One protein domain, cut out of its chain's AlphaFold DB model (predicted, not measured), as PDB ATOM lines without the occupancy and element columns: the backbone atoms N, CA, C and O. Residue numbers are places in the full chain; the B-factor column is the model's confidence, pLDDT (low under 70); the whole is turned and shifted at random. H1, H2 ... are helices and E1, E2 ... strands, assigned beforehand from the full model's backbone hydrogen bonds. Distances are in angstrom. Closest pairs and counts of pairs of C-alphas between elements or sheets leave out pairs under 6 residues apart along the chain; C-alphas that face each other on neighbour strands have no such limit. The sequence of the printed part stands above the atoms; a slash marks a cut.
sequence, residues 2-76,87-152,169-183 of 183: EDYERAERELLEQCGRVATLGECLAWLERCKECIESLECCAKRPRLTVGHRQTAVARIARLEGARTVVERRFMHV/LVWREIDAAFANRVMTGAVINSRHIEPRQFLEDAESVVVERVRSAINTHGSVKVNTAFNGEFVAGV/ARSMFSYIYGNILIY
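Overview. This is residues 2 to 76, 87 to 152 and 169 to 183 of the 183 residues of an uncharacterized protein of Cyphomyrmex costatus (UniProt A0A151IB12). A twisted four-stranded sheet stands between helices, H4 covering one face and H3 lying over the other. H1 and H2 pack on H3 away from the sheet, and the three form an up-and-down bundle. The printed part has 156 residues with four named helices and four named strands, in the order H1 H2 H3 E1 E2 H4 E3 E4; the antiparallel sheet runs E1 E2 E4 E3. This mixed domain is compact, with a radius of gyration of the C-alphas of 16.1 A and spans of 48 by 36 by 34 A.

Along the chain. Look first for the strands: E1 at residues 87 to 91, E2 at 99 to 107, E3 at 138 to 146, and E4 at 174 to 182, 26.8 A long, ending at C-alpha 182 (-2.460, 9.841, -3.557). H4, residues 113 to 135, is 31.2 A long, with a kink of 35 degrees near residue 120. Find C-alpha 49 at (13.781, 6.631, 0.910); from there H3 runs 36.6 A to residue 73. H2 is residues 21 to 43, 33.0 A, and H1 residues 2 to 15.

Arrangement. In the hairpin E1 and E2, N 90 and O 104 are 2.8 A apart; across E2 and E4, see N 105 and O 176, 2.8 A; across E4 and E3, N 139 and O 181, 2.8 A. H3 is on the sheet at a height of 8.5 A, with C-alphas 64 and 106 closest to E2 at 5.9 A; H4 is on the opposite face, C-alphas 132 and 138 its closest to E3 at 6.1 A. H2 touches H3 at C-alphas 42 and 52, 5.1 A, a helical hairpin at a shallow tilt of 16 degrees. Every O i to N i+4 pair is within hydrogen-bond range in H1, H2 and H3; H4 has 17 of 19.

Size, cuts and confidence. Residues 77 to 86 and 153 to 168 are not printed, with C-alpha gaps of 19.7 A and 10.2 A. Of the links printed whole, none is long. Mean pLDDT of the printed part is 75.8; residues 169 to 183 are among those under 70.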
ATOM      1  N   GLU A   2      22.900  -5.401   8.565       61.34
ATOM      2  CA  GLU A   2      23.620  -6.560   8.003       61.34
ATOM      3  C   GLU A   2      22.953  -7.940   8.172       61.34
ATOM      4  O   GLU A   2      23.158  -8.812   7.332       61.34
ATOM      5  N   ASP A   3      22.147  -8.148   9.216       75.00
ATOM      6  CA  ASP A   3      21.623  -9.480   9.558       75.00
ATOM      7  C   ASP A   3      20.597 -10.002   8.534       75.00
ATOM      8  O   ASP A   3      20.737 -11.096   7.988       75.00
ATOM      9  N   TYR A   4      19.629  -9.165   8.143       75.75
ATOM     10  CA  TYR A   4      18.678  -9.530   7.088       75.75
ATOM     11  C   TYR A   4      19.323  -9.558   5.698       75.75
ATOM     12  O   TYR A   4      18.840 -10.258   4.813       75.75
ATOM     13  N   GLU A   5      20.417  -8.817   5.478       80.12
ATOM     14  CA  GLU A   5      21.124  -8.851   4.193       80.12
ATOM     15  C   GLU A   5      21.864 -10.166   3.993       80.12
ATOM     16  O   GLU A   5      21.872 -10.716   2.889       80.12
ATOM     17  N   ARG A   6      22.465 -10.670   5.073       84.62
ATOM     18  CA  ARG A   6      23.063 -11.997   5.113       84.62
ATOM     19  C   ARG A   6      21.993 -13.068   4.927       84.62
ATOM     20  O   ARG A   6      22.159 -13.919   4.058       84.62
ATOM     21  N   ALA A   7      20.886 -12.974   5.666       86.44
ATOM     22  CA  ALA A   7      19.780 -13.925   5.567       86.44
ATOM     23  C   ALA A   7      19.204 -14.009   4.143       86.44
ATOM     24  O   ALA A   7      19.024 -15.106   3.618       86.44
ATOM     25  N   GLU A   8      18.980 -12.868   3.481       87.81
ATOM     26  CA  GLU A   8      18.517 -12.833   2.090       87.81
ATOM     27  C   GLU A   8      19.509 -13.530   1.149       87.81
ATOM     28  O   GLU A   8      19.112 -14.378   0.350       87.81
ATOM     29  N   ARG A   9      20.804 -13.193   1.237       85.56
ATOM     30  CA  ARG A   9      21.831 -13.791   0.373       85.56
ATOM     31  C   ARG A   9      21.893 -15.307   0.558       85.56
ATOM     32  O   ARG A   9      21.899 -16.034  -0.432       85.56
ATOM     33  N   GLU A  10      21.901 -15.778   1.801       88.94
ATOM     34  CA  GLU A  10      21.904 -17.210   2.108       88.94
ATOM     35  C   GLU A  10      20.682 -17.920   1.515       88.94
ATOM     36  O   GLU A  10      20.823 -18.984   0.909       88.94
ATOM     37  N   LEU A  11      19.491 -17.326   1.641       88.19
ATOM     38  CA  LEU A  11      18.257 -17.879   1.083       88.19
ATOM     39  C   LEU A  11      18.305 -17.964  -0.444       88.19
ATOM     40  O   LEU A  11      17.933 -18.999  -1.005       88.19
ATOM     41  N   LEU A  12      18.798 -16.921  -1.116       85.75
ATOM     42  CA  LEU A  12      18.942 -16.900  -2.574       85.75
ATOM     43  C   LEU A  12      19.962 -17.941  -3.062       85.75
ATOM     44  O   LEU A  12      19.700 -18.650  -4.031       85.75
ATOM     45  N   GLU A  13      21.086 -18.111  -2.363       86.12
ATOM     46  CA  GLU A  13      22.074 -19.152  -2.680       86.12
ATOM     47  C   GLU A  13      21.555 -20.574  -2.402       86.12
ATOM     48  O   GLU A  13      21.999 -21.545  -3.024       86.12
ATOM     49  N   GLN A  14      20.660 -20.740  -1.426       85.06
ATOM     50  CA  GLN A  14      20.043 -22.030  -1.097       85.06
ATOM     51  C   GLN A  14      18.892 -22.386  -2.037       85.06
ATOM     52  O   GLN A  14      18.681 -23.570  -2.279       85.06
ATOM     53  N   CYS A  15      18.208 -21.399  -2.622       82.38
ATOM     54  CA  CYS A  15      17.064 -21.585  -3.522       82.38
ATOM     55  C   CYS A  15      17.338 -22.626  -4.628       82.38
ATOM     56  O   CYS A  15      16.527 -23.518  -4.876       82.38
ATOM     57  N   GLY A  16      18.526 -22.584  -5.243       78.19
ATOM     58  CA  GLY A  16      18.923 -23.556  -6.269       78.19
ATOM     59  C   GLY A  16      19.191 -24.974  -5.743       78.19
ATOM     60  O   GLY A  16      19.047 -25.929  -6.507       78.19
ATOM     61  N   ARG A  17      19.551 -25.104  -4.459       82.56
ATOM     62  CA  ARG A  17      20.003 -26.335  -3.787       82.56
ATOM     63  C   ARG A  17      18.893 -27.098  -3.061       82.56
ATOM     64  O   ARG A  17      19.124 -28.244  -2.696       82.56
ATOM     65  N   VAL A  18      17.715 -26.497  -2.867       85.56
ATOM     66  CA  VAL A  18      16.548 -27.182  -2.289       85.56
ATOM     67  C   VAL A  18      16.177 -28.374  -3.175       85.56
ATOM     68  O   VAL A  18      15.828 -28.187  -4.350       85.56
ATOM     69  N   ALA A  19      16.263 -29.586  -2.619       84.56
ATOM     70  CA  ALA A  19      16.097 -30.842  -3.349       84.56
ATOM     71  C   ALA A  19      14.939 -31.700  -2.820       84.56
ATOM     72  O   ALA A  19      14.391 -32.509  -3.568       84.56
ATOM     73  N   THR A  20      14.534 -31.513  -1.563       87.25
ATOM     74  CA  THR A  20      13.462 -32.294  -0.930       87.25
ATOM     75  C   THR A  20      12.270 -31.434  -0.515       87.25
ATOM     76  O   THR A  20      12.387 -30.226  -0.309       87.25
ATOM     77  N   LEU A  21      11.101 -32.063  -0.339       84.75
ATOM     78  CA  LEU A  21       9.905 -31.371   0.154       84.75
ATOM     79  C   LEU A  21      10.106 -30.814   1.576       84.75
ATOM     80  O   LEU A  21       9.643 -29.718   1.871       84.75
ATOM     81  N   GLY A  22      10.830 -31.537   2.438       86.62
ATOM     82  CA  GLY A  22      11.155 -31.070   3.789       86.62
ATOM     83  C   GLY A  22      12.040 -29.820   3.778       86.62
ATOM     84  O   GLY A  22      11.744 -28.851   4.472       86.62
ATOM     85  N   GLU A  23      13.074 -29.804   2.933       88.56
ATOM     86  CA  GLU A  23      13.913 -28.615   2.721       88.56
ATOM     87  C   GLU A  23      13.122 -27.458   2.105       88.56
ATOM     88  O   GLU A  23      13.349 -26.311   2.472       88.56
ATOM     89  N   CYS A  24      12.181 -27.744   1.200       87.44
ATOM     90  CA  CYS A  24      11.304 -26.740   0.605       87.44
ATOM     91  C   CYS A  24      10.456 -26.042   1.671       87.44
ATOM     92  O   CYS A  24      10.489 -24.819   1.761       87.44
ATOM     93  N   LEU A  25       9.762 -26.797   2.525       87.44
ATOM     94  CA  LEU A  25       8.948 -26.224   3.601       87.44
ATOM     95  C   LEU A  25       9.796 -25.396   4.576       87.44
ATOM     96  O   LEU A  25       9.422 -24.274   4.909       87.44
ATOM     97  N   ALA A  26      10.964 -25.906   4.973       90.75
ATOM     98  CA  ALA A  26      11.883 -25.175   5.843       90.75
ATOM     99  C   ALA A  26      12.415 -23.889   5.185       90.75
ATOM    100  O   ALA A  26      12.532 -22.852   5.838       90.75
ATOM    101  N   TRP A  27      12.720 -23.936   3.885       92.81
ATOM    102  CA  TRP A  27      13.159 -22.773   3.121       92.81
ATOM    103  C   TRP A  27      12.042 -21.729   3.002       92.81
ATOM    104  O   TRP A  27      12.305 -20.542   3.187       92.81
ATOM    105  N   LEU A  28      10.797 -22.152   2.745       89.50
ATOM    106  CA  LEU A  28       9.640 -21.257   2.643       89.50
ATOM    107  C   LEU A  28       9.367 -20.528   3.959       89.50
ATOM    108  O   LEU A  28       9.116 -19.324   3.931       89.50
ATOM    109  N   GLU A  29       9.483 -21.219   5.094       90.94
ATOM    110  CA  GLU A  29       9.302 -20.594   6.408       90.94
ATOM    111  C   GLU A  29      10.391 -19.549   6.681       90.94
ATOM    112  O   GLU A  29      10.084 -18.395   6.975       90.94
ATOM    113  N   ARG A  30      11.668 -19.886   6.451       92.12
ATOM    114  CA  ARG A  30      12.774 -18.917   6.587       92.12
ATOM    115  C   ARG A  30      12.635 -17.730   5.631       92.12
ATOM    116  O   ARG A  30      12.990 -16.603   5.975       92.12
ATOM    117  N   CYS A  31      12.142 -17.971   4.416       90.38
ATOM    118  CA  CYS A  31      11.876 -16.916   3.445       90.38
ATOM    119  C   CYS A  31      10.798 -15.956   3.958       90.38
ATOM    120  O   CYS A  31      10.970 -14.741   3.859       90.38
ATOM    121  N   LYS A  32       9.721 -16.487   4.543       90.75
ATOM    122  CA  LYS A  32       8.644 -15.700   5.145       90.75
ATOM    123  C   LYS A  32       9.150 -14.850   6.316       90.75
ATOM    124  O   LYS A  32       8.932 -13.643   6.308       90.75
ATOM    125  N   GLU A  33       9.900 -15.432   7.250       91.12
ATOM    126  CA  GLU A  33      10.500 -14.701   8.382       91.12
ATOM    127  C   GLU A  33      11.416 -13.552   7.918       91.12
ATOM    128  O   GLU A  33      11.426 -12.455   8.491       91.12
ATOM    129  N   CYS A  34      12.187 -13.785   6.849       90.44
ATOM    130  CA  CYS A  34      13.056 -12.771   6.262       90.44
ATOM    131  C   CYS A  34      12.247 -11.620   5.638       90.44
ATOM    132  O   CYS A  34      12.579 -10.452   5.853       90.44
ATOM    133  N   ILE A  35      11.164 -11.935   4.916       88.31
ATOM    134  CA  ILE A  35      10.248 -10.939   4.341       88.31
ATOM    135  C   ILE A  35       9.594 -10.107   5.449       88.31
ATOM    136  O   ILE A  35       9.682  -8.882   5.404       88.31
ATOM    137  N   GLU A  36       9.034 -10.740   6.481       87.56
ATOM    138  CA  GLU A  36       8.405 -10.043   7.614       87.56
ATOM    139  C   GLU A  36       9.399  -9.105   8.324       87.56
ATOM    140  O   GLU A  36       9.081  -7.962   8.672       87.56
ATOM    141  N   SER A  37      10.651  -9.547   8.482       87.25
ATOM    142  CA  SER A  37      11.728  -8.729   9.053       87.25
ATOM    143  C   SER A  37      12.068  -7.515   8.180       87.25
ATOM    144  O   SER A  37      12.300  -6.414   8.701       87.25
ATOM    145  N   LEU A  38      12.088  -7.690   6.854       86.00
ATOM    146  CA  LEU A  38      12.311  -6.615   5.885       86.00
ATOM    147  C   LEU A  38      11.146  -5.619   5.861       86.00
ATOM    148  O   LEU A  38      11.397  -4.413   5.820       86.00
ATOM    149  N   GLU A  39       9.900  -6.084   5.945       84.19
ATOM    150  CA  GLU A  39       8.701  -5.241   6.029       84.19
ATOM    151  C   GLU A  39       8.687  -4.421   7.323       84.19
ATOM    152  O   GLU A  39       8.509  -3.198   7.302       84.19
ATOM    153  N   CYS A  40       8.973  -5.061   8.459       82.50
ATOM    154  CA  CYS A  40       9.102  -4.386   9.748       82.50
ATOM    155  C   CYS A  40      10.209  -3.323   9.717       82.50
ATOM    156  O   CYS A  40      10.013  -2.189  10.172       82.50
ATOM    157  N   CYS A  41      11.359  -3.646   9.113       78.81
ATOM    158  CA  CYS A  41      12.405  -2.662   8.879       78.81
ATOM    159  C   CYS A  41      11.884  -1.519   8.012       78.81
ATOM    160  O   CYS A  41      11.978  -0.375   8.447       78.81
ATOM    161  N   ALA A  42      11.287  -1.804   6.854       76.88
ATOM    162  CA  ALA A  42      10.795  -0.799   5.918       76.88
ATOM    163  C   ALA A  42       9.813   0.183   6.568       76.88
ATOM    164  O   ALA A  42       9.857   1.365   6.243       76.88
ATOM    165  N   LYS A  43       8.995  -0.248   7.535       76.81
ATOM    166  CA  LYS A  43       8.033   0.610   8.252       76.81
ATOM    167  C   LYS A  43       8.687   1.634   9.199       76.81
ATOM    168  O   LYS A  43       8.058   2.642   9.525       76.81
ATOM    169  N   ARG A  44       9.961   1.476   9.588       77.31
ATOM    170  CA  ARG A  44      10.629   2.341  10.588       77.31
ATOM    171  C   ARG A  44      10.668   3.835  10.197       77.31
ATOM    172  O   ARG A  44      11.197   4.167   9.132       77.31
ATOM    173  N   PRO A  45      10.241   4.773  11.070       65.94
ATOM    174  CA  PRO A  45      10.075   6.194  10.723       65.94
ATOM    175  C   PRO A  45      11.337   6.911  10.219       65.94
ATOM    176  O   PRO A  45      11.241   7.822   9.408       65.94
ATOM    177  N   ARG A  46      12.525   6.505  10.687       72.44
ATOM    178  CA  ARG A  46      13.804   7.197  10.423       72.44
ATOM    179  C   ARG A  46      14.599   6.642   9.234       72.44
ATOM    180  O   ARG A  46      15.762   6.994   9.064       72.44
ATOM    181  N   LEU A  47      14.019   5.747   8.433       72.38
ATOM    182  CA  LEU A  47      14.705   5.219   7.253       72.38
ATOM    183  C   LEU A  47      14.630   6.183   6.075       72.38
ATOM    184  O   LEU A  47      13.569   6.718   5.757       72.38
ATOM    185  N   THR A  48      15.760   6.327   5.387       79.50
ATOM    186  CA  THR A  48      15.839   7.049   4.118       79.50
ATOM    187  C   THR A  48      14.967   6.374   3.057       79.50
ATOM    188  O   THR A  48      14.709   5.166   3.104       79.50
ATOM    189  N   VAL A  49      14.539   7.153   2.058       76.62
ATOM    190  CA  VAL A  49      13.781   6.631   0.910       76.62
ATOM    191  C   VAL A  49      14.553   5.512   0.206       76.62
ATOM    192  O   VAL A  49      13.959   4.482  -0.106       76.62
ATOM    193  N   GLY A  50      15.871   5.675   0.046       76.31
ATOM    194  CA  GLY A  50      16.743   4.669  -0.560       76.31
ATOM    195  C   GLY A  50      16.747   3.346   0.206       76.31
ATOM    196  O   GLY A  50      16.533   2.302  -0.394       76.31
ATOM    197  N   HIS A  51      16.881   3.360   1.538       79.50
ATOM    198  CA  HIS A  51      16.852   2.113   2.316       79.50
ATOM    199  C   HIS A  51      15.501   1.394   2.243       79.50
ATOM    200  O   HIS A  51      15.458   0.167   2.207       79.50
ATOM    201  N   ARG A  52      14.396   2.141   2.191       77.50
ATOM    202  CA  ARG A  52      13.061   1.555   2.015       77.50
ATOM    203  C   ARG A  52      12.884   0.953   0.621       77.50
ATOM    204  O   ARG A  52      12.351  -0.143   0.505       77.50
ATOM    205  N   GLN A  53      13.371   1.624  -0.423       76.50
ATOM    206  CA  GLN A  53      13.397   1.076  -1.785       76.50
ATOM    207  C   GLN A  53      14.248  -0.191  -1.863       76.50
ATOM    208  O   GLN A  53      13.821  -1.174  -2.459       76.50
ATOM    209  N   THR A  54      15.404  -0.200  -1.200       81.31
ATOM    210  CA  THR A  54      16.238  -1.393  -1.064       81.31
ATOM    211  C   THR A  54      15.480  -2.521  -0.367       81.31
ATOM    212  O   THR A  54      15.515  -3.643  -0.849       81.31
ATOM    213  N   ALA A  55      14.750  -2.259   0.722       83.00
ATOM    214  CA  ALA A  55      13.943  -3.288   1.382       83.00
ATOM    215  C   ALA A  55      12.850  -3.859   0.457       83.00
ATOM    216  O   ALA A  55      12.720  -5.073   0.356       83.00
ATOM    217  N   VAL A  56      12.136  -3.006  -0.285       80.06
ATOM    218  CA  VAL A  56      11.127  -3.427  -1.280       80.06
ATOM    219  C   VAL A  56      11.746  -4.297  -2.375       80.06
ATOM    220  O   VAL A  56      11.207  -5.347  -2.713       80.06
ATOM    221  N   ALA A  57      12.901  -3.887  -2.897       80.12
ATOM    222  CA  ALA A  57      13.664  -4.647  -3.878       80.12
ATOM    223  C   ALA A  57      14.050  -6.042  -3.351       80.12
ATOM    224  O   ALA A  57      13.888  -7.044  -4.045       80.12
ATOM    225  N   ARG A  58      14.505  -6.117  -2.098       84.44
ATOM    226  CA  ARG A  58      14.862  -7.375  -1.426       84.44
ATOM    227  C   ARG A  58      13.651  -8.292  -1.232       84.44
ATOM    228  O   ARG A  58      13.722  -9.469  -1.576       84.44
ATOM    229  N   ILE A  59      12.523  -7.748  -0.772       85.25
ATOM    230  CA  ILE A  59      11.263  -8.498  -0.629       85.25
ATOM    231  C   ILE A  59      10.817  -9.064  -1.983       85.25
ATOM    232  O   ILE A  59      10.526 -10.252  -2.083       85.25
ATOM    233  N   ALA A  60      10.843  -8.254  -3.045       82.44
ATOM    234  CA  ALA A  60      10.471  -8.703  -4.386       82.44
ATOM    235  C   ALA A  60      11.369  -9.843  -4.904       82.44
ATOM    236  O   ALA A  60      10.873 -10.775  -5.537       82.44
ATOM    237  N   ARG A  61      12.678  -9.813  -4.605       82.81
ATOM    238  CA  ARG A  61      13.599 -10.918  -4.932       82.81
ATOM    239  C   ARG A  61      13.253 -12.203  -4.186       82.81
ATOM    240  O   ARG A  61      13.216 -13.261  -4.810       82.81
ATOM    241  N   LEU A  62      12.990 -12.113  -2.882       85.88
ATOM    242  CA  LEU A  62      12.618 -13.265  -2.057       85.88
ATOM    243  C   LEU A  62      11.284 -13.874  -2.500       85.88
ATOM    244  O   LEU A  62      11.204 -15.084  -2.677       85.88
ATOM    245  N   GLU A  63      10.273 -13.053  -2.783       83.62
ATOM    246  CA  GLU A  63       8.993 -13.501  -3.356       83.62
ATOM    247  C   GLU A  63       9.166 -14.146  -4.747       83.62
ATOM    248  O   GLU A  63       8.496 -15.129  -5.091       83.62
ATOM    249  N   GLY A  64      10.121 -13.652  -5.542       78.75
ATOM    250  CA  GLY A  64      10.531 -14.280  -6.799       78.75
ATOM    251  C   GLY A  64      11.130 -15.667  -6.595       78.75
ATOM    252  O   GLY A  64      10.680 -16.634  -7.210       78.75
ATOM    253  N   ALA A  65      12.104 -15.789  -5.691       81.38
ATOM    254  CA  ALA A  65      12.718 -17.066  -5.333       81.38
ATOM    255  C   ALA A  65      11.693 -18.053  -4.760       81.38
ATOM    256  O   ALA A  65      11.668 -19.220  -5.151       81.38
ATOM    257  N   ARG A  66      10.785 -17.564  -3.915       84.00
ATOM    258  CA  ARG A  66       9.684 -18.333  -3.345       84.00
ATOM    259  C   ARG A  66       8.794 -18.935  -4.420       84.00
ATOM    260  O   ARG A  66       8.574 -20.141  -4.412       84.00
ATOM    261  N   THR A  67       8.378 -18.133  -5.397       78.00
ATOM    262  CA  THR A  67       7.560 -18.608  -6.522       78.00
ATOM    263  C   THR A  67       8.269 -19.716  -7.317       78.00
ATOM    264  O   THR A  67       7.625 -20.660  -7.779       78.00
ATOM    265  N   VAL A  68       9.596 -19.639  -7.471       77.25
ATOM    266  CA  VAL A  68      10.395 -20.678  -8.150       77.25
ATOM    267  C   VAL A  68      10.429 -21.980  -7.341       77.25
ATOM    268  O   VAL A  68      10.215 -23.053  -7.910       77.25
ATOM    269  N   VAL A  69      10.670 -21.897  -6.031       80.12
ATOM    270  CA  VAL A  69      10.727 -23.064  -5.132       80.12
ATOM    271  C   VAL A  69       9.353 -23.728  -5.006       80.12
ATOM    272  O   VAL A  69       9.243 -24.939  -5.198       80.12
ATOM    273  N   GLU A  70       8.289 -22.953  -4.786       80.00
ATOM    274  CA  GLU A  70       6.911 -23.460  -4.714       80.00
ATOM    275  C   GLU A  70       6.531 -24.217  -5.993       80.00
ATOM    276  O   GLU A  70       6.008 -25.328  -5.927       80.00
ATOM    277  N   ARG A  71       6.871 -23.686  -7.176       74.69
ATOM    278  CA  ARG A  71       6.602 -24.372  -8.452       74.69
ATOM    279  C   ARG A  71       7.367 -25.682  -8.615       74.69
ATOM    280  O   ARG A  71       6.837 -26.596  -9.238       74.69
ATOM    281  N   ARG A  72       8.585 -25.793  -8.074       76.31
ATOM    282  CA  ARG A  72       9.396 -27.019  -8.167       76.31
ATOM    283  C   ARG A  72       8.802 -28.175  -7.354       76.31
ATOM    284  O   ARG A  72       8.950 -29.320  -7.763       76.31
ATOM    285  N   PHE A  73       8.151 -27.884  -6.225       74.38
ATOM    286  CA  PHE A  73       7.736 -28.909  -5.256       74.38
ATOM    287  C   PHE A  73       6.223 -29.050  -5.064       74.38
ATOM    288  O   PHE A  73       5.760 -30.144  -4.758       74.38
ATOM    289  N   MET A  74       5.451 -27.974  -5.220       64.44
ATOM    290  CA  MET A  74       4.010 -27.951  -4.931       64.44
ATOM    291  C   MET A  74       3.142 -27.970  -6.195       64.44
ATOM    292  O   MET A  74       1.932 -28.158  -6.098       64.44
ATOM    293  N   HIS A  75       3.725 -27.814  -7.387       56.31
ATOM    294  CA  HIS A  75       2.978 -27.878  -8.644       56.31
ATOM    295  C   HIS A  75       2.975 -29.299  -9.231       56.31
ATOM    296  O   HIS A  75       3.580 -29.567 -10.267       56.31
ATOM    297  N   VAL A  76       2.279 -30.219  -8.555       45.38
ATOM    298  CA  VAL A  76       1.918 -31.541  -9.090       45.38
ATOM    299  C   VAL A  76       0.411 -31.555  -9.361       45.38
ATOM    300  O   VAL A  76      -0.385 -31.747  -8.452       45.38
ATOM    301  N   LEU A  87       3.487 -13.760 -15.063       66.25
ATOM    302  CA  LEU A  87       3.660 -12.620 -14.176       66.25
ATOM    303  C   LEU A  87       2.708 -12.696 -12.986       66.25
ATOM    304  O   LEU A  87       1.504 -12.900 -13.140       66.25
ATOM    305  N   VAL A  88       3.255 -12.513 -11.786       71.31
ATOM    306  CA  VAL A  88       2.472 -12.439 -10.548       71.31
ATOM    307  C   VAL A  88       2.695 -11.068  -9.933       71.31
ATOM    308  O   VAL A  88       3.831 -10.695  -9.647       71.31
ATOM    309  N   TRP A  89       1.616 -10.315  -9.718       77.38
ATOM    310  CA  TRP A  89       1.680  -9.130  -8.869       77.38
ATOM    311  C   TRP A  89       1.690  -9.548  -7.403       77.38
ATOM    312  O   TRP A  89       0.768 -10.224  -6.939       77.38
ATOM    313  N   ARG A  90       2.684  -9.075  -6.659       77.94
ATOM    314  CA  ARG A  90       2.734  -9.157  -5.202       77.94
ATOM    315  C   ARG A  90       2.653  -7.766  -4.614       77.94
ATOM    316  O   ARG A  90       3.469  -6.902  -4.921       77.94
ATOM    317  N   GLU A  91       1.647  -7.551  -3.784       75.12
ATOM    318  CA  GLU A  91       1.610  -6.380  -2.924       75.12
ATOM    319  C   GLU A  91       2.650  -6.563  -1.818       75.12
ATOM    320  O   GLU A  91       2.805  -7.660  -1.288       75.12
ATOM    321  N   ILE A  92       3.404  -5.506  -1.540       72.44
ATOM    322  CA  ILE A  92       4.459  -5.499  -0.535       72.44
ATOM    323  C   ILE A  92       4.005  -4.537   0.549       72.44
ATOM    324  O   ILE A  92       3.857  -3.336   0.285       72.44
ATOM    325  N   ASP A  93       3.840  -5.040   1.771       68.25
ATOM    326  CA  ASP A  93       3.457  -4.231   2.926       68.25
ATOM    327  C   ASP A  93       4.677  -3.469   3.477       68.25
ATOM    328  O   ASP A  93       5.137  -3.615   4.608       68.25
ATOM    329  N   ALA A  94       5.236  -2.624   2.615       61.19
ATOM    330  CA  ALA A  94       6.287  -1.665   2.922       61.19
ATOM    331  C   ALA A  94       5.750  -0.227   2.862       61.19
ATOM    332  O   ALA A  94       6.525   0.714   2.651       61.19
ATOM    333  N   ALA A  95       4.427  -0.057   2.995       55.56
ATOM    334  CA  ALA A  95       3.746   1.215   2.807       55.56
ATOM    335  C   ALA A  95       4.431   2.317   3.630       55.56
ATOM    336  O   ALA A  95       4.561   2.277   4.855       55.56
ATOM    337  N   PHE A  96       4.945   3.314   2.915       59.94
ATOM    338  CA  PHE A  96       5.352   4.570   3.519       59.94
ATOM    339  C   PHE A  96       4.079   5.209   4.077       59.94
ATOM    340  O   PHE A  96       3.032   5.056   3.465       59.94
ATOM    341  N   ALA A  97       4.154   5.961   5.176       55.91
ATOM    342  CA  ALA A  97       2.963   6.521   5.832       55.91
ATOM    343  C   ALA A  97       2.022   7.319   4.896       55.91
ATOM    344  O   ALA A  97       0.840   7.437   5.182       55.91
ATOM    345  N   ASN A  98       2.539   7.813   3.760       57.97
ATOM    346  CA  ASN A  98       1.790   8.564   2.746       57.97
ATOM    347  C   ASN A  98       1.557   7.780   1.432       57.97
ATOM    348  O   ASN A  98       1.140   8.369   0.438       57.97
ATOM    349  N   ARG A  99       1.906   6.488   1.362       66.25
ATOM    350  CA  ARG A  99       1.711   5.627   0.181       66.25
ATOM    351  C   ARG A  99       0.556   4.685   0.423       66.25
ATOM    352  O   ARG A  99       0.474   4.071   1.478       66.25
ATOM    353  N   VAL A 100      -0.264   4.530  -0.604       62.22
ATOM    354  CA  VAL A 100      -1.450   3.678  -0.522       62.22
ATOM    355  C   VAL A 100      -1.182   2.279  -1.038       62.22
ATOM    356  O   VAL A 100      -1.781   1.335  -0.546       62.22
ATOM    357  N   MET A 101      -0.229   2.119  -1.959       72.75
ATOM    358  CA  MET A 101       0.154   0.797  -2.439       72.75
ATOM    359  C   MET A 101       1.620   0.765  -2.868       72.75
ATOM    360  O   MET A 101       2.121   1.679  -3.534       72.75
ATOM    361  N   THR A 102       2.302  -0.317  -2.497       76.38
ATOM    362  CA  THR A 102       3.579  -0.735  -3.081       76.38
ATOM    363  C   THR A 102       3.398  -2.158  -3.571       76.38
ATOM    364  O   THR A 102       2.914  -3.006  -2.831       76.38
ATOM    365  N   GLY A 103       3.778  -2.446  -4.810       80.25
ATOM    366  CA  GLY A 103       3.773  -3.827  -5.272       80.25
ATOM    367  C   GLY A 103       4.764  -4.076  -6.386       80.25
ATOM    368  O   GLY A 103       5.304  -3.139  -6.977       80.25
ATOM    369  N   ALA A 104       5.032  -5.354  -6.612       80.44
ATOM    370  CA  ALA A 104       6.014  -5.853  -7.548       80.44
ATOM    371  C   ALA A 104       5.375  -6.839  -8.528       80.44
ATOM    372  O   ALA A 104       4.694  -7.779  -8.125       80.44
ATOM    373  N   VAL A 105       5.633  -6.644  -9.817       80.94
ATOM    374  CA  VAL A 105       5.408  -7.647 -10.855       80.94
ATOM    375  C   VAL A 105       6.624  -8.554 -10.879       80.94
ATOM    376  O   VAL A 105       7.726  -8.101 -11.183       80.94
ATOM    377  N   ILE A 106       6.424  -9.822 -10.548       77.44
ATOM    378  CA  ILE A 106       7.490 -10.811 -10.443       77.44
ATOM    379  C   ILE A 106       7.546 -11.626 -11.725       77.44
ATOM    380  O   ILE A 106       6.570 -12.277 -12.109       77.44
ATOM    381  N   ASN A 107       8.714 -11.613 -12.363       73.62
ATOM    382  CA  ASN A 107       8.999 -12.474 -13.491       73.62
ATOM    383  C   ASN A 107       9.217 -13.916 -13.030       73.62
ATOM    384  O   ASN A 107      10.026 -14.176 -12.140       73.62
ATOM    385  N   SER A 108       8.562 -14.861 -13.695       64.31
ATOM    386  CA  SER A 108       8.754 -16.284 -13.423       64.31
ATOM    387  C   SER A 108       9.231 -17.105 -14.625       64.31
ATOM    388  O   SER A 108       9.478 -18.301 -14.464       64.31
ATOM    389  N   ARG A 109       9.328 -16.503 -15.822       67.62
ATOM    390  CA  ARG A 109       9.646 -17.227 -17.071       67.62
ATOM    391  C   ARG A 109      10.455 -16.439 -18.103       67.62
ATOM    392  O   ARG A 109      11.168 -17.063 -18.883       67.62
ATOM    393  N   HIS A 110      10.358 -15.113 -18.139       67.69
ATOM    394  CA  HIS A 110      10.985 -14.325 -19.198       67.69
ATOM    395  C   HIS A 110      12.500 -14.297 -19.041       67.69
ATOM    396  O   HIS A 110      13.028 -14.076 -17.951       67.69
ATOM    397  N   ILE A 111      13.186 -14.499 -20.155       67.19
ATOM    398  CA  ILE A 111      14.639 -14.360 -20.260       67.19
ATOM    399  C   ILE A 111      14.974 -12.974 -20.827       67.19
ATOM    400  O   ILE A 111      15.954 -12.353 -20.419       67.19
ATOM    401  N   GLU A 112      14.137 -12.474 -21.738       72.50
ATOM    402  CA  GLU A 112      14.312 -11.181 -22.386       72.50
ATOM    403  C   GLU A 112      13.588 -10.058 -21.615       72.50
ATOM    404  O   GLU A 112      12.374 -10.144 -21.404       72.50
ATOM    405  N   PRO A 113      14.290  -8.970 -21.231       75.19
ATOM    406  CA  PRO A 113      13.689  -7.828 -20.539       75.19
ATOM    407  C   PRO A 113      12.543  -7.188 -21.294       75.19
ATOM    408  O   PRO A 113      11.562  -6.788 -20.685       75.19
ATOM    409  N   ARG A 114      12.678  -7.070 -22.616       79.75
ATOM    410  CA  ARG A 114      11.682  -6.401 -23.443       79.75
ATOM    411  C   ARG A 114      10.341  -7.124 -23.367       79.75
ATOM    412  O   ARG A 114       9.352  -6.489 -23.030       79.75
ATOM    413  N   GLN A 115      10.349  -8.435 -23.589       78.69
ATOM    414  CA  GLN A 115       9.148  -9.261 -23.498       78.69
ATOM    415  C   GLN A 115       8.523  -9.181 -22.100       78.69
ATOM    416  O   GLN A 115       7.324  -8.982 -21.961       78.69
ATOM    417  N   PHE A 116       9.350  -9.225 -21.050       80.69
ATOM    418  CA  PHE A 116       8.869  -9.042 -19.683       80.69
ATOM    419  C   PHE A 116       8.171  -7.692 -19.461       80.69
ATOM    420  O   PHE A 116       7.152  -7.643 -18.779       80.69
ATOM    421  N   LEU A 117       8.724  -6.597 -19.992       82.44
ATOM    422  CA  LEU A 117       8.134  -5.264 -19.854       82.44
ATOM    423  C   LEU A 117       6.816  -5.142 -20.631       82.44
ATOM    424  O   LEU A 117       5.875  -4.559 -20.099       82.44
ATOM    425  N   GLU A 118       6.758  -5.696 -21.845       84.75
ATOM    426  CA  GLU A 118       5.551  -5.728 -22.682       84.75
ATOM    427  C   GLU A 118       4.424  -6.496 -21.967       84.75
ATOM    428  O   GLU A 118       3.320  -5.978 -21.805       84.75
ATOM    429  N   ASP A 119       4.725  -7.666 -21.400       81.75
ATOM    430  CA  ASP A 119       3.726  -8.466 -20.684       81.75
ATOM    431  C   ASP A 119       3.325  -7.828 -19.338       81.75
ATOM    432  O   ASP A 119       2.164  -7.888 -18.916       81.75
ATOM    433  N   ALA A 120       4.271  -7.169 -18.654       82.38
ATOM    434  CA  ALA A 120       4.024  -6.495 -17.379       82.38
ATOM    435  C   ALA A 120       3.183  -5.224 -17.520       82.38
ATOM    436  O   ALA A 120       2.587  -4.787 -16.529       82.38
ATOM    437  N   GLU A 121       3.118  -4.636 -18.717       84.44
ATOM    438  CA  GLU A 121       2.352  -3.420 -18.985       84.44
ATOM    439  C   GLU A 121       0.889  -3.595 -18.574       84.44
ATOM    440  O   GLU A 121       0.367  -2.797 -17.793       84.44
ATOM    441  N   SER A 122       0.254  -4.673 -19.037       84.50
ATOM    442  CA  SER A 122      -1.157  -4.966 -18.767       84.50
ATOM    443  C   SER A 122      -1.457  -5.004 -17.262       84.50
ATOM    444  O   SER A 122      -2.380  -4.335 -16.787       84.50
ATOM    445  N   VAL A 123      -0.605  -5.695 -16.500       83.19
ATOM    446  CA  VAL A 123      -0.717  -5.850 -15.047       83.19
ATOM    447  C   VAL A 123      -0.566  -4.503 -14.345       83.19
ATOM    448  O   VAL A 123      -1.377  -4.154 -13.487       83.19
ATOM    449  N   VAL A 124       0.459  -3.719 -14.694       83.00
ATOM    450  CA  VAL A 124       0.705  -2.414 -14.059       83.00
ATOM    451  C   VAL A 124      -0.426  -1.436 -14.376       83.00
ATOM    452  O   VAL A 124      -0.924  -0.767 -13.469       83.00
ATOM    453  N   VAL A 125      -0.868  -1.371 -15.635       85.50
ATOM    454  CA  VAL A 125      -1.948  -0.474 -16.074       85.50
ATOM    455  C   VAL A 125      -3.255  -0.793 -15.352       85.50
ATOM    456  O   VAL A 125      -3.934   0.131 -14.899       85.50
ATOM    457  N   GLU A 126      -3.596  -2.071 -15.184       86.69
ATOM    458  CA  GLU A 126      -4.782  -2.484 -14.429       86.69
ATOM    459  C   GLU A 126      -4.732  -1.982 -12.976       86.69
ATOM    460  O   GLU A 126      -5.701  -1.397 -12.483       86.69
ATOM    461  N   ARG A 127      -3.583  -2.119 -12.297       84.31
ATOM    462  CA  ARG A 127      -3.431  -1.655 -10.904       84.31
ATOM    463  C   ARG A 127      -3.496  -0.145 -10.771       84.31
ATOM    464  O   ARG A 127      -4.112   0.355  -9.832       84.31
ATOM    465  N   VAL A 128      -2.904   0.580 -11.714       84.06
ATOM    466  CA  VAL A 128      -2.972   2.044 -11.735       84.06
ATOM    467  C   VAL A 128      -4.404   2.515 -11.975       84.06
ATOM    468  O   VAL A 128      -4.870   3.395 -11.257       84.06
ATOM    469  N   ARG A 129      -5.133   1.907 -12.921       87.69
ATOM    470  CA  ARG A 129      -6.550   2.229 -13.165       87.69
ATOM    471  C   ARG A 129      -7.411   1.963 -11.936       87.69
ATOM    472  O   ARG A 129      -8.214   2.817 -11.579       87.69
ATOM    473  N   SER A 130      -7.212   0.823 -11.276       86.12
ATOM    474  CA  SER A 130      -7.908   0.500 -10.028       86.12
ATOM    475  C   SER A 130      -7.663   1.578  -8.962       86.12
ATOM    476  O   SER A 130      -8.614   2.139  -8.423       86.12
ATOM    477  N   ALA A 131      -6.404   1.979  -8.759       82.12
ATOM    478  CA  ALA A 131      -6.060   3.024  -7.796       82.12
ATOM    479  C   ALA A 131      -6.641   4.406  -8.156       82.12
ATOM    480  O   ALA A 131      -7.112   5.117  -7.271       82.12
ATOM    481  N   ILE A 132      -6.655   4.787  -9.438       85.25
ATOM    482  CA  ILE A 132      -7.296   6.031  -9.903       85.25
ATOM    483  C   ILE A 132      -8.802   5.992  -9.632       85.25
ATOM    484  O   ILE A 132      -9.352   6.967  -9.134       85.25
ATOM    485  N   ASN A 133      -9.467   4.868  -9.904       86.75
ATOM    486  CA  ASN A 133     -10.903   4.731  -9.660       86.75
ATOM    487  C   ASN A 133     -11.250   4.847  -8.170       86.75
ATOM    488  O   ASN A 133     -12.285   5.410  -7.825       86.75
ATOM    489  N   THR A 134     -10.393   4.333  -7.286       84.19
ATOM    490  CA  THR A 134     -10.614   4.402  -5.836       84.19
ATOM    491  C   THR A 134     -10.267   5.771  -5.246       84.19
ATOM    492  O   THR A 134     -10.911   6.198  -4.290       84.19
ATOM    493  N   HIS A 135      -9.265   6.468  -5.787       82.12
ATOM    494  CA  HIS A 135      -8.668   7.642  -5.133       82.12
ATOM    495  C   HIS A 135      -8.741   8.945  -5.943       82.12
ATOM    496  O   HIS A 135      -8.312   9.993  -5.466       82.12
ATOM    497  N   GLY A 136      -9.276   8.904  -7.162       82.88
ATOM    498  CA  GLY A 136      -9.418  10.042  -8.072       82.88
ATOM    499  C   GLY A 136      -8.113  10.431  -8.766       82.88
ATOM    500  O   GLY A 136      -8.050  10.452  -9.994       82.88
ATOM    501  N   SER A 137      -7.058  10.717  -8.001       78.12
ATOM    502  CA  SER A 137      -5.749  11.085  -8.543       78.12
ATOM    503  C   SER A 137      -4.614  10.367  -7.827       78.12
ATOM    504  O   SER A 137      -4.633  10.196  -6.608       78.12
ATOM    505  N   VAL A 138      -3.617   9.924  -8.596       80.06
ATOM    506  CA  VAL A 138      -2.449   9.232  -8.053       80.06
ATOM    507  C   VAL A 138      -1.168   9.609  -8.794       80.06
ATOM    508  O   VAL A 138      -1.179   9.846 -10.000       80.06
ATOM    509  N   LYS A 139      -0.032   9.594  -8.094       81.81
ATOM    510  CA  LYS A 139       1.306   9.559  -8.691       81.81
ATOM    511  C   LYS A 139       1.878   8.163  -8.617       81.81
ATOM    512  O   LYS A 139       2.043   7.601  -7.536       81.81
ATOM    513  N   VAL A 140       2.263   7.661  -9.779       79.94
ATOM    514  CA  VAL A 140       2.896   6.358  -9.933       79.94
ATOM    515  C   VAL A 140       4.393   6.564 -10.131       79.94
ATOM    516  O   VAL A 140       4.807   7.313 -11.011       79.94
ATOM    517  N   ASN A 141       5.212   5.909  -9.311       79.88
ATOM    518  CA  ASN A 141       6.651   5.797  -9.542       79.88
ATOM    519  C   ASN A 141       6.993   4.330  -9.777       79.88
ATOM    520  O   ASN A 141       6.709   3.505  -8.910       79.88
ATOM    521  N   THR A 142       7.655   4.025 -10.885       76.00
ATOM    522  CA  THR A 142       7.965   2.649 -11.283       76.00
ATOM    523  C   THR A 142       9.470   2.469 -11.428       76.00
ATOM    524  O   THR A 142      10.148   3.350 -11.953       76.00
ATOM    525  N   ALA A 143       9.997   1.339 -10.962       76.50
ATOM    526  CA  ALA A 143      11.399   0.970 -11.118       76.50
ATOM    527  C   ALA A 143      11.515  -0.469 -11.624       76.50
ATOM    528  O   ALA A 143      10.916  -1.384 -11.055       76.50
ATOM    529  N   PHE A 144      12.314  -0.662 -12.670       79.25
ATOM    530  CA  PHE A 144      12.698  -1.981 -13.162       79.25
ATOM    531  C   PHE A 144      13.994  -2.430 -12.486       79.25
ATOM    532  O   PHE A 144      14.964  -1.677 -12.440       79.25
ATOM    533  N   ASN A 145      14.006  -3.658 -11.977       73.94
ATOM    534  CA  ASN A 145      15.185  -4.288 -11.401       73.94
ATOM    535  C   ASN A 145      15.297  -5.697 -11.970       73.94
ATOM    536  O   ASN A 145      14.330  -6.449 -11.966       73.94
ATOM    537  N   GLY A 146      16.485  -6.058 -12.428       72.56
ATOM    538  CA  GLY A 146      16.801  -7.408 -12.861       72.56
ATOM    539  C   GLY A 146      18.244  -7.712 -12.509       72.56
ATOM    540  O   GLY A 146      19.114  -6.854 -12.656       72.56
ATOM    541  N   GLU A 147      18.505  -8.912 -12.006       67.94
ATOM    542  CA  GLU A 147      19.858  -9.471 -12.103       67.94
ATOM    543  C   GLU A 147      20.120  -9.822 -13.569       67.94
ATOM    544  O   GLU A 147      19.141  -9.980 -14.262       67.94
ATOM    545  N   PHE A 148      21.348  -9.906 -14.093       67.62
ATOM    546  CA  PHE A 148      21.565 -10.402 -15.462       67.62
ATOM    547  C   PHE A 148      22.775 -11.331 -15.553       67.62
ATOM    548  O   PHE A 148      23.878 -10.937 -15.190       67.62
ATOM    549  N   VAL A 149      22.597 -12.552 -16.072       59.12
ATOM    550  CA  VAL A 149      23.699 -13.496 -16.317       59.12
ATOM    551  C   VAL A 149      24.180 -13.339 -17.756       59.12
ATOM    552  O   VAL A 149      23.481 -13.711 -18.699       59.12
ATOM    553  N   ALA A 150      25.384 -12.800 -17.934       53.16
ATOM    554  CA  ALA A 150      26.036 -12.763 -19.237       53.16
ATOM    555  C   ALA A 150      26.512 -14.177 -19.618       53.16
ATOM    556  O   ALA A 150      27.358 -14.761 -18.940       53.16
ATOM    557  N   GLY A 151      25.980 -14.740 -20.706       51.19
ATOM    558  CA  GLY A 151      26.512 -15.975 -21.279       51.19
ATOM    559  C   GLY A 151      27.922 -15.741 -21.827       51.19
ATOM    560  O   GLY A 151      28.143 -14.809 -22.601       51.19
ATOM    561  N   VAL A 152      28.884 -16.580 -21.437       46.09
ATOM    562  CA  VAL A 152      30.227 -16.577 -22.035       46.09
ATOM    563  C   VAL A 152      30.084 -16.952 -23.510       46.09
ATOM    564  O   VAL A 152      29.560 -18.018 -23.833       46.09
ATOM    565  N   ALA A 169      20.405 -16.518 -21.264       36.91
ATOM    566  CA  ALA A 169      20.273 -16.240 -19.845       36.91
ATOM    567  C   ALA A 169      19.535 -17.391 -19.149       36.91
ATOM    568  O   ALA A 169      18.365 -17.668 -19.405       36.91
ATOM    569  N   ARG A 170      20.234 -18.091 -18.248       38.12
ATOM    570  CA  ARG A 170      19.586 -18.979 -17.279       38.12
ATOM    571  C   ARG A 170      18.891 -18.098 -16.241       38.12
ATOM    572  O   ARG A 170      19.547 -17.240 -15.668       38.12
ATOM    573  N   SER A 171      17.583 -18.321 -16.085       40.75
ATOM    574  CA  SER A 171      16.630 -17.768 -15.107       40.75
ATOM    575  C   SER A 171      17.150 -16.671 -14.180       40.75
ATOM    576  O   SER A 171      18.039 -16.874 -13.359       40.75
ATOM    577  N   MET A 172      16.477 -15.535 -14.248       48.28
ATOM    578  CA  MET A 172      16.982 -14.260 -13.802       48.28
ATOM    579  C   MET A 172      15.864 -13.521 -13.064       48.28
ATOM    580  O   MET A 172      14.791 -13.303 -13.632       48.28
ATOM    581  N   PHE A 173      16.083 -13.170 -11.793       51.25
ATOM    582  CA  PHE A 173      15.088 -12.468 -10.978       51.25
ATOM    583  C   PHE A 173      14.902 -11.047 -11.510       51.25
ATOM    584  O   PHE A 173      15.669 -10.147 -11.173       51.25
ATOM    585  N   SER A 174      13.900 -10.864 -12.368       55.09
ATOM    586  CA  SER A 174      13.462  -9.557 -12.856       55.09
ATOM    587  C   SER A 174      12.132  -9.190 -12.213       55.09
ATOM    588  O   SER A 174      11.219 -10.012 -12.140       55.09
ATOM    589  N   TYR A 175      12.018  -7.963 -11.729       59.00
ATOM    590  CA  TYR A 175      10.782  -7.425 -11.193       59.00
ATOM    591  C   TYR A 175      10.662  -5.933 -11.485       59.00
ATOM    592  O   TYR A 175      11.628  -5.167 -11.434       59.00
ATOM    593  N   ILE A 176       9.436  -5.510 -11.766       56.69
ATOM    594  CA  ILE A 176       9.066  -4.097 -11.756       56.69
ATOM    595  C   ILE A 176       8.371  -3.857 -10.438       56.69
ATOM    596  O   ILE A 176       7.386  -4.535 -10.170       56.69
ATOM    597  N   TYR A 177       8.819  -2.892  -9.642       60.19
ATOM    598  CA  TYR A 177       7.999  -2.421  -8.532       60.19
ATOM    599  C   TYR A 177       7.453  -1.025  -8.806       60.19
ATOM    600  O   TYR A 177       8.156  -0.135  -9.288       60.19
ATOM    601  N   GLY A 178       6.169  -0.861  -8.507       55.69
ATOM    602  CA  GLY A 178       5.423   0.382  -8.619       55.69
ATOM    603  C   GLY A 178       5.034   0.894  -7.238       55.69
ATOM    604  O   GLY A 178       4.642   0.127  -6.359       55.69
ATOM    605  N   ASN A 179       5.139   2.204  -7.047       57.94
ATOM    606  CA  ASN A 179       4.658   2.910  -5.868       57.94
ATOM    607  C   ASN A 179       3.546   3.858  -6.282       57.94
ATOM    608  O   ASN A 179       3.770   4.688  -7.166       57.94
ATOM    609  N   ILE A 180       2.404   3.785  -5.606       55.62
ATOM    610  CA  ILE A 180       1.274   4.679  -5.843       55.62
ATOM    611  C   ILE A 180       1.106   5.615  -4.638       55.62
ATOM    612  O   ILE A 180       0.961   5.177  -3.493       55.62
ATOM    613  N   LEU A 181       1.172   6.917  -4.910       55.34
ATOM    614  CA  LEU A 181       0.900   8.015  -3.980       55.34
ATOM    615  C   LEU A 181      -0.446   8.647  -4.340       55.34
ATOM    616  O   LEU A 181      -0.696   8.843  -5.522       55.34
ATOM    617  N   ILE A 182      -1.264   9.005  -3.354       55.88
ATOM    618  CA  ILE A 182      -2.460   9.841  -3.557       55.88
ATOM    619  C   ILE A 182      -2.095  11.278  -3.189       55.88
ATOM    620  O   ILE A 182      -1.317  11.483  -2.253       55.88
ATOM    621  N   TYR A 183      -2.637  12.239  -3.930       56.34
ATOM    622  CA  TYR A 183      -2.565  13.662  -3.610       56.34
ATOM    623  C   TYR A 183      -3.904  14.185  -3.110       56.34
ATOM    624  O   TYR A 183      -4.936  13.742  -3.662       56.34
TER     625      TYR A 183